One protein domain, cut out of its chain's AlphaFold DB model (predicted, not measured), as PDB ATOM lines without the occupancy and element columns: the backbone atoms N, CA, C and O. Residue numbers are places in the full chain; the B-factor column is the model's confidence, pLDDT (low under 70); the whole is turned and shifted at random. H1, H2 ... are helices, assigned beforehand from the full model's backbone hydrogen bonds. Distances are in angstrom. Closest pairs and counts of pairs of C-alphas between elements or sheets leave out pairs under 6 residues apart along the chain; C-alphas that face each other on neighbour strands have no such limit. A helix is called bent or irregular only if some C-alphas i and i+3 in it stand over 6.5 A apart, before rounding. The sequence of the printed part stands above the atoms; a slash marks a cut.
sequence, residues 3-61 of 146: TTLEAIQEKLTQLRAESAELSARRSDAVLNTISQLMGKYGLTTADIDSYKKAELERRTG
ATOM      1  N   THR A   3     -30.169  26.147 -47.503       73.44
ATOM      2  CA  THR A   3     -29.390  27.151 -46.759       73.44
ATOM      3  C   THR A   3     -28.316  26.563 -45.834       73.44
ATOM      4  O   THR A   3     -27.416  27.277 -45.408       73.44
ATOM      5  N   THR A   4     -28.360  25.262 -45.527       89.88
ATOM      6  CA  THR A   4     -27.398  24.629 -44.602       89.88
ATOM      7  C   THR A   4     -26.020  24.401 -45.225       89.88
ATOM      8  O   THR A   4     -25.014  24.523 -44.533       89.88
ATOM      9  N   LEU A   5     -25.944  24.062 -46.514       92.31
ATOM     10  CA  LEU A   5     -24.665  23.764 -47.167       92.31
ATOM     11  C   LEU A   5     -23.857  25.047 -47.393       92.31
ATOM     12  O   LEU A   5     -22.675  25.092 -47.051       92.31
ATOM     13  N   GLU A   6     -24.507  26.092 -47.901       92.31
ATOM     14  CA  GLU A   6     -23.889  27.400 -48.142       92.31
ATOM     15  C   GLU A   6     -23.384  28.025 -46.832       92.31
ATOM     16  O   GLU A   6     -22.222  28.421 -46.754       92.31
ATOM     17  N   ALA A   7     -24.176  27.972 -45.754       92.00
ATOM     18  CA  ALA A   7     -23.754  28.460 -44.437       92.00
ATOM     19  C   ALA A   7     -22.499  27.741 -43.889       92.00
ATOM     20  O   ALA A   7     -21.659  28.349 -43.221       92.00
ATOM     21  N   ILE A   8     -22.339  26.439 -44.169       94.25
ATOM     22  CA  ILE A   8     -21.137  25.681 -43.783       94.25
ATOM     23  C   ILE A   8     -19.926  26.117 -44.620       94.25
ATOM     24  O   ILE A   8     -18.823  26.245 -44.081       94.25
ATOM     25  N   GLN A   9     -20.115  26.355 -45.920       95.62
ATOM     26  CA  GLN A   9     -19.045  26.808 -46.811       95.62
ATOM     27  C   GLN A   9     -18.548  28.206 -46.437       95.62
ATOM     28  O   GLN A   9     -17.337  28.396 -46.318       95.62
ATOM     29  N   GLU A  10     -19.452  29.150 -46.170       95.25
ATOM     30  CA  GLU A  10     -19.093  30.502 -45.724       95.25
ATOM     31  C   GLU A  10     -18.248  30.451 -44.452       95.25
ATOM     32  O   GLU A  10     -17.136  30.987 -44.415       95.25
ATOM     33  N   LYS A  11     -18.701  29.694 -43.446       94.19
ATOM     34  CA  LYS A  11     -17.957  29.519 -42.195       94.19
ATOM     35  C   LYS A  11     -16.565  28.928 -42.425       94.19
ATOM     36  O   LYS A  11     -15.598  29.360 -41.803       94.19
ATOM     37  N   LEU A  12     -16.427  27.974 -43.342       96.06
ATOM     38  CA  LEU A  12     -15.135  27.383 -43.690       96.06
ATOM     39  C   LEU A  12     -14.196  28.389 -44.372       96.06
ATOM     40  O   LEU A  12     -13.003  28.403 -44.065       96.06
ATOM     41  N   THR A  13     -14.707  29.248 -45.255       96.69
ATOM     42  CA  THR A  13     -13.889  30.308 -45.869       96.69
ATOM     43  C   THR A  13     -13.450  31.353 -44.849       96.69
ATOM     44  O   THR A  13     -12.280  31.736 -44.845       96.69
ATOM     45  N   GLN A  14     -14.332  31.729 -43.922       96.19
ATOM     46  CA  GLN A  14     -14.019  32.661 -42.843       96.19
ATOM     47  C   GLN A  14     -12.922  32.110 -41.924       96.19
ATOM     48  O   GLN A  14     -11.920  32.783 -41.693       96.19
ATOM     49  N   LEU A  15     -13.061  30.862 -41.462       96.75
ATOM     50  CA  LEU A  15     -12.049  30.218 -40.617       96.75
ATOM     51  C   LEU A  15     -10.703  30.082 -41.343       96.75
ATOM     52  O   LEU A  15      -9.648  30.240 -40.730       96.75
ATOM     53  N   ARG A  16     -10.716  29.812 -42.655       95.62
ATOM     54  CA  ARG A  16      -9.490  29.783 -43.463       95.62
ATOM     55  C   ARG A  16      -8.838  31.159 -43.539       95.62
ATOM     56  O   ARG A  16      -7.632  31.236 -43.319       95.62
ATOM     57  N   ALA A  17      -9.610  32.213 -43.794       95.56
ATOM     58  CA  ALA A  17      -9.108  33.585 -43.838       95.56
ATOM     59  C   ALA A  17      -8.485  33.996 -42.495       95.56
ATOM     60  O   ALA A  17      -7.357  34.485 -42.461       95.56
ATOM     61  N   GLU A  18      -9.159  33.696 -41.383       94.88
ATOM     62  CA  GLU A  18      -8.637  33.947 -40.037       94.88
ATOM     63  C   GLU A  18      -7.350  33.150 -39.766       94.88
ATOM     64  O   GLU A  18      -6.367  33.686 -39.248       94.88
ATOM     65  N   SER A  19      -7.308  31.877 -40.174       93.00
ATOM     66  CA  SER A  19      -6.114  31.046 -40.007       93.00
ATOM     67  C   SER A  19      -4.932  31.526 -40.855       93.00
ATOM     68  O   SER A  19      -3.789  31.430 -40.404       93.00
ATOM     69  N   ALA A  20      -5.188  32.055 -42.056       91.38
ATOM     70  CA  ALA A  20      -4.163  32.591 -42.942       91.38
ATOM     71  C   ALA A  20      -3.562  33.878 -42.364       91.38
ATOM     72  O   ALA A  20      -2.341  34.001 -42.314       91.38
ATOM     73  N   GLU A  21      -4.397  34.769 -41.826       90.81
ATOM     74  CA  GLU A  21      -3.957  35.991 -41.144       90.81
ATOM     75  C   GLU A  21      -3.093  35.669 -39.912       90.81
ATOM     76  O   GLU A  21      -1.999  36.212 -39.739       90.81
ATOM     77  N   LEU A  22      -3.527  34.721 -39.071       93.38
ATOM     78  CA  LEU A  22      -2.719  34.268 -37.935       93.38
ATOM     79  C   LEU A  22      -1.422  33.579 -38.381       93.38
ATOM     80  O   LEU A  22      -0.400  33.712 -37.706       93.38
ATOM     81  N   SER A  23      -1.446  32.842 -39.493       87.94
ATOM     82  CA  SER A  23      -0.258  32.179 -40.037       87.94
ATOM     83  C   SER A  23       0.741  33.180 -40.606       87.94
ATOM     84  O   SER A  23       1.931  33.004 -40.364       87.94
ATOM     85  N   ALA A  24       0.282  34.251 -41.261       92.81
ATOM     86  CA  ALA A  24       1.134  35.338 -41.738       92.81
ATOM     87  C   ALA A  24       1.893  35.981 -40.566       92.81
ATOM     88  O   ALA A  24       3.122  35.928 -40.523       92.81
ATOM     89  N   ARG A  25       1.167  36.408 -39.522       91.50
ATOM     90  CA  ARG A  25       1.764  37.002 -38.309       91.50
ATOM     91  C   ARG A  25       2.749  36.070 -37.606       91.50
ATOM     92  O   ARG A  25       3.797  36.502 -37.129       91.50
ATOM     93  N   ARG A  26       2.414  34.778 -37.511       93.88
ATOM     94  CA  ARG A  26       3.311  33.766 -36.928       93.88
ATOM     95  C   ARG A  26       4.543  33.546 -37.803       93.88
ATOM     96  O   ARG A  26       5.635  33.404 -37.259       93.88
ATOM     97  N   SER A  27       4.384  33.527 -39.126       94.75
ATOM     98  CA  SER A  27       5.496  33.349 -40.057       94.75
ATOM     99  C   SER A  27       6.474  34.519 -40.001       94.75
ATOM    100  O   SER A  27       7.671  34.265 -39.928       94.75
ATOM    101  N   ASP A  28       6.003  35.763 -39.878       94.69
ATOM    102  CA  ASP A  28       6.871  36.943 -39.738       94.69
ATOM    103  C   ASP A  28       7.766  36.858 -38.493       94.69
ATOM    104  O   ASP A  28       8.979  37.084 -38.555       94.69
ATOM    105  N   ALA A  29       7.191  36.460 -37.354       95.50
ATOM    106  CA  ALA A  29       7.938  36.281 -36.109       95.50
ATOM    107  C   ALA A  29       9.002  35.170 -36.221       95.50
ATOM    108  O   ALA A  29      10.135  35.318 -35.742       95.50
ATOM    109  N   VAL A  30       8.660  34.062 -36.883       96.88
ATOM    110  CA  VAL A  30       9.592  32.951 -37.123       96.88
ATOM    111  C   VAL A  30      10.698  33.368 -38.093       96.88
ATOM    112  O   VAL A  30      11.865  33.088 -37.829       96.88
ATOM    113  N   LEU A  31      10.367  34.086 -39.169       95.12
ATOM    114  CA  LEU A  31      11.333  34.574 -40.155       95.12
ATOM    115  C   LEU A  31      12.340  35.548 -39.539       95.12
ATOM    116  O   LEU A  31      13.532  35.454 -39.838       95.12
ATOM    117  N   ASN A  32      11.902  36.429 -38.636       96.19
ATOM    118  CA  ASN A  32      12.808  37.306 -37.891       96.19
ATOM    119  C   ASN A  32      13.781  36.485 -37.027       96.19
ATOM    120  O   ASN A  32      14.995  36.657 -37.116       96.19
ATOM    121  N   THR A  33      13.263  35.510 -36.280       96.56
ATOM    122  CA  THR A  33      14.093  34.616 -35.454       96.56
ATOM    123  C   THR A  33      15.112  33.840 -36.297       96.56
ATOM    124  O   THR A  33      16.287  33.765 -35.936       96.56
ATOM    125  N   ILE A  34      14.696  33.293 -37.448       95.81
ATOM    126  CA  ILE A  34      15.593  32.592 -38.380       95.81
ATOM    127  C   ILE A  34      16.662  33.552 -38.907       95.81
ATOM    128  O   ILE A  34      17.835  33.198 -38.913       95.81
ATOM    129  N   SER A  35      16.284  34.771 -39.290       94.25
ATOM    130  CA  SER A  35      17.224  35.782 -39.793       94.25
ATOM    131  C   SER A  35      18.253  36.191 -38.737       94.25
ATOM    132  O   SER A  35      19.442  36.281 -39.039       94.25
ATOM    133  N   GLN A  36      17.834  36.352 -37.478       96.75
ATOM    134  CA  GLN A  36      18.738  36.599 -36.352       96.75
ATOM    135  C   GLN A  36      19.706  35.432 -36.117       96.75
ATOM    136  O   GLN A  36      20.896  35.655 -35.898       96.75
ATOM    137  N   LEU A  37      19.222  34.187 -36.185       96.69
ATOM    138  CA  LEU A  37      20.061  32.993 -36.050       96.69
ATOM    139  C   LEU A  37      21.052  32.864 -37.215       96.69
ATOM    140  O   LEU A  37      22.229  32.604 -36.973       96.69
ATOM    141  N   MET A  38      20.605  33.106 -38.451       94.69
ATOM    142  CA  MET A  38      21.470  33.133 -39.632       94.69
ATOM    143  C   MET A  38      22.579  34.174 -39.471       94.69
ATOM    144  O   MET A  38      23.746  33.835 -39.632       94.69
ATOM    145  N   GLY A  39      22.246  35.401 -39.054       95.38
ATOM    146  CA  GLY A  39      23.234  36.457 -38.817       95.38
ATOM    147  C   GLY A  39      24.213  36.135 -37.683       95.38
ATOM    148  O   GLY A  39      25.411  36.368 -37.822       95.38
ATOM    149  N   LYS A  40      23.734  35.551 -36.577       96.50
ATOM    150  CA  LYS A  40      24.568  35.208 -35.412       96.50
ATOM    151  C   LYS A  40      25.632  34.154 -35.724       96.50
ATOM    152  O   LYS A  40      26.732  34.231 -35.186       96.50
ATOM    153  N   TYR A  41      25.289  33.158 -36.533       95.75
ATOM    154  CA  TYR A  41      26.177  32.031 -36.834       95.75
ATOM    155  C   TYR A  41      26.735  32.068 -38.264       95.75
ATOM    156  O   TYR A  41      27.426  31.136 -38.661       95.75
ATOM    157  N   GLY A  42      26.440  33.118 -39.036       91.50
ATOM    158  CA  GLY A  42      26.863  33.240 -40.431       91.50
ATOM    159  C   GLY A  42      26.293  32.155 -41.350       91.50
ATOM    160  O   GLY A  42      26.946  31.809 -42.326       91.50
ATOM    161  N   LEU A  43      25.112  31.595 -41.041       92.69
ATOM    162  CA  LEU A  43      24.480  30.601 -41.916       92.69
ATOM    163  C   LEU A  43      23.885  31.285 -43.141       92.69
ATOM    164  O   LEU A  43      23.153  32.270 -43.027       92.69
ATOM    165  N   THR A  44      24.129  30.693 -44.301       92.00
ATOM    166  CA  THR A  44      23.479  31.067 -45.551       92.00
ATOM    167  C   THR A  44      22.366  30.077 -45.897       92.00
ATOM    168  O   THR A  44      22.272  28.980 -45.339       92.00
ATOM    169  N   THR A  45      21.508  30.431 -46.855       91.50
ATOM    170  CA  THR A  45      20.493  29.500 -47.376       91.50
ATOM    171  C   THR A  45      21.130  28.245 -47.978       91.50
ATOM    172  O   THR A  45      20.579  27.158 -47.831       91.50
ATOM    173  N   ALA A  46      22.332  28.366 -48.553       93.38
ATOM    174  CA  ALA A  46      23.079  27.242 -49.112       93.38
ATOM    175  C   ALA A  46      23.495  26.212 -48.046       93.38
ATOM    176  O   ALA A  46      23.452  25.011 -48.314       93.38
ATOM    177  N   ASP A  47      23.842  26.651 -46.832       91.38
ATOM    178  CA  ASP A  47      24.189  25.753 -45.721       91.38
ATOM    179  C   ASP A  47      22.962  24.980 -45.229       91.38
ATOM    180  O   ASP A  47      23.031  23.777 -44.975       91.38
ATOM    181  N   ILE A  48      21.813  25.660 -45.152       91.62
ATOM    182  CA  ILE A  48      20.533  25.049 -44.774       91.62
ATOM    183  C   ILE A  48      20.109  24.019 -45.825       91.62
ATOM    184  O   ILE A  48      19.673  22.922 -45.467       91.62
ATOM    185  N   ASP A  49      20.243  24.345 -47.110       93.06
ATOM    186  CA  ASP A  49      19.876  23.448 -48.205       93.06
ATOM    187  C   ASP A  49      20.823  22.247 -48.291       93.06
ATOM    188  O   ASP A  49      20.366  21.113 -48.443       93.06
ATOM    189  N   SER A  50      22.126  22.461 -48.094       92.56
ATOM    190  CA  SER A  50      23.121  21.384 -48.022       92.56
ATOM    191  C   SER A  50      22.871  20.466 -46.827       92.56
ATOM    192  O   SER A  50      22.899  19.246 -46.976       92.56
ATOM    193  N   TYR A  51      22.545  21.030 -45.659       92.19
ATOM    194  CA  TYR A  51      22.165  20.264 -44.473       92.19
ATOM    195  C   TYR A  51      20.893  19.441 -44.712       92.19
ATOM    196  O   TYR A  51      20.862  18.253 -44.399       92.19
ATOM    197  N   LYS A  52      19.852  20.031 -45.315       93.06
ATOM    198  CA  LYS A  52      18.611  19.314 -45.658       93.06
ATOM    199  C   LYS A  52      18.844  18.211 -46.685       93.06
ATOM    200  O   LYS A  52      18.252  17.143 -46.553       93.06
ATOM    201  N   LYS A  53      19.689  18.456 -47.689       92.25
ATOM    202  CA  LYS A  53      20.067  17.460 -48.695       92.25
ATOM    203  C   LYS A  53      20.820  16.297 -48.053       92.25
ATOM    204  O   LYS A  53      20.423  15.155 -48.245       92.25
ATOM    205  N   ALA A  54      21.830  16.587 -47.236       90.75
ATOM    206  CA  ALA A  54      22.569  15.567 -46.502       90.75
ATOM    207  C   ALA A  54      21.654  14.778 -45.549       90.75
ATOM    208  O   ALA A  54      21.752  13.559 -45.467       90.75
ATOM    209  N   GLU A  55      20.725  15.442 -44.857       90.94
ATOM    210  CA  GLU A  55      19.750  14.777 -43.988       90.94
ATOM    211  C   GLU A  55      18.797  13.876 -44.783       90.94
ATOM    212  O   GLU A  55      18.530  12.747 -44.372       90.94
ATOM    213  N   LEU A  56      18.315  14.331 -45.945       89.25
ATOM    214  CA  LEU A  56      17.514  13.498 -46.836       89.25
ATOM    215  C   LEU A  56      18.309  12.269 -47.282       89.25
ATOM    216  O   LEU A  56      17.816  11.165 -47.107       89.25
ATOM    217  N   GLU A  57      19.544  12.444 -47.754       86.19
ATOM    218  CA  GLU A  57      20.430  11.353 -48.186       86.19
ATOM    219  C   GLU A  57      20.729  10.355 -47.055       86.19
ATOM    220  O   GLU A  57      20.785   9.145 -47.280       86.19
ATOM    221  N   ARG A  58      20.844  10.822 -45.805       82.50
ATOM    222  CA  ARG A  58      20.980   9.946 -44.629       82.50
ATOM    223  C   ARG A  58      19.698   9.184 -44.309       82.50
ATOM    224  O   ARG A  58      19.775   8.040 -43.866       82.50
ATOM    225  N   ARG A  59      18.528   9.792 -44.525       76.75
ATOM    226  CA  ARG A  59      17.220   9.165 -44.279       76.75
ATOM    227  C   ARG A  59      16.787   8.226 -45.403       76.75
ATOM    228  O   ARG A  59      16.097   7.250 -45.125       76.75
ATOM    229  N   THR A  60      17.172   8.506 -46.644       71.19
ATOM    230  CA  THR A  60      16.845   7.682 -47.817       71.19
ATOM    231  C   THR A  60      17.917   6.649 -48.137       71.19
ATOM    232  O   THR A  60      17.690   5.801 -48.996       71.19
ATOM    233  N   GLY A  61      19.068   6.695 -47.456       65.50
ATOM    234  CA  GLY A  61      20.247   5.920 -47.833       65.50
ATOM    235  C   GLY A  61      20.723   6.268 -49.250       65.50
ATOM    236  O   GLY A  61      20.093   7.073 -49.946       65.50
TER     237      GLY A  61
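AT A GLANCE: This is residues 3 to 61 of the 146 residues of the protein "DNA-binding protein H-NS" of Paraburkholderia fungorum (UniProt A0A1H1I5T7). One very long, gently bowed helix, H1, makes the long arm of an L, and a second, much shorter helix, H2, makes the short arm, turning off sharply at the end of H1. The two arms are joined at the corner by a tight link, and there is no packed core. The printed part has 59 residues with two named helices, H1 then H2, and no named strand; the class is all helix. The whole is extended, with a radius of gyration of the C-alphas of 19.3 A, and flat, with spans of 55 by 32 by 12 A.

HOW THE PARTS SIT: H1, residues 3 to 41, is the longest helix, with 39 residues. Residues 3 to 33 of H1 stand free. A tight link of 3 residues joins it to H2, residues 45 to 60. H1 and H2 are apart, with no C-alpha of the one within 8 A of the other. Residues 49 to 61, of which 49 to 60 belong to H2, also stand free. In H1 and H2 every O i to N i+4 pair is within hydrogen-bond range.

IN THESE COORDINATES: H1 measures 56.7 A from C-alpha 3 at (-29.390, 27.151, -46.759) to C-alpha 41 at (26.177, 32.031, -36.834), and its N-to-C direction is mainly along rising x. H2 measures 22.1 A from C-alpha 45 at (20.493, 29.500, -47.376) to C-alpha 60 at (16.845, 7.682, -47.817), and its direction is mainly along falling y. Neither helix is bent or irregular.

THE WHOLE: The two C-alphas farthest apart are those of Thr 3 and Gly 42, 56.9 A. The printed part has no cut, and its one link between named elements is tight. The mean pLDDT of the printed part is 91.9, and residue 61 alone is under 70.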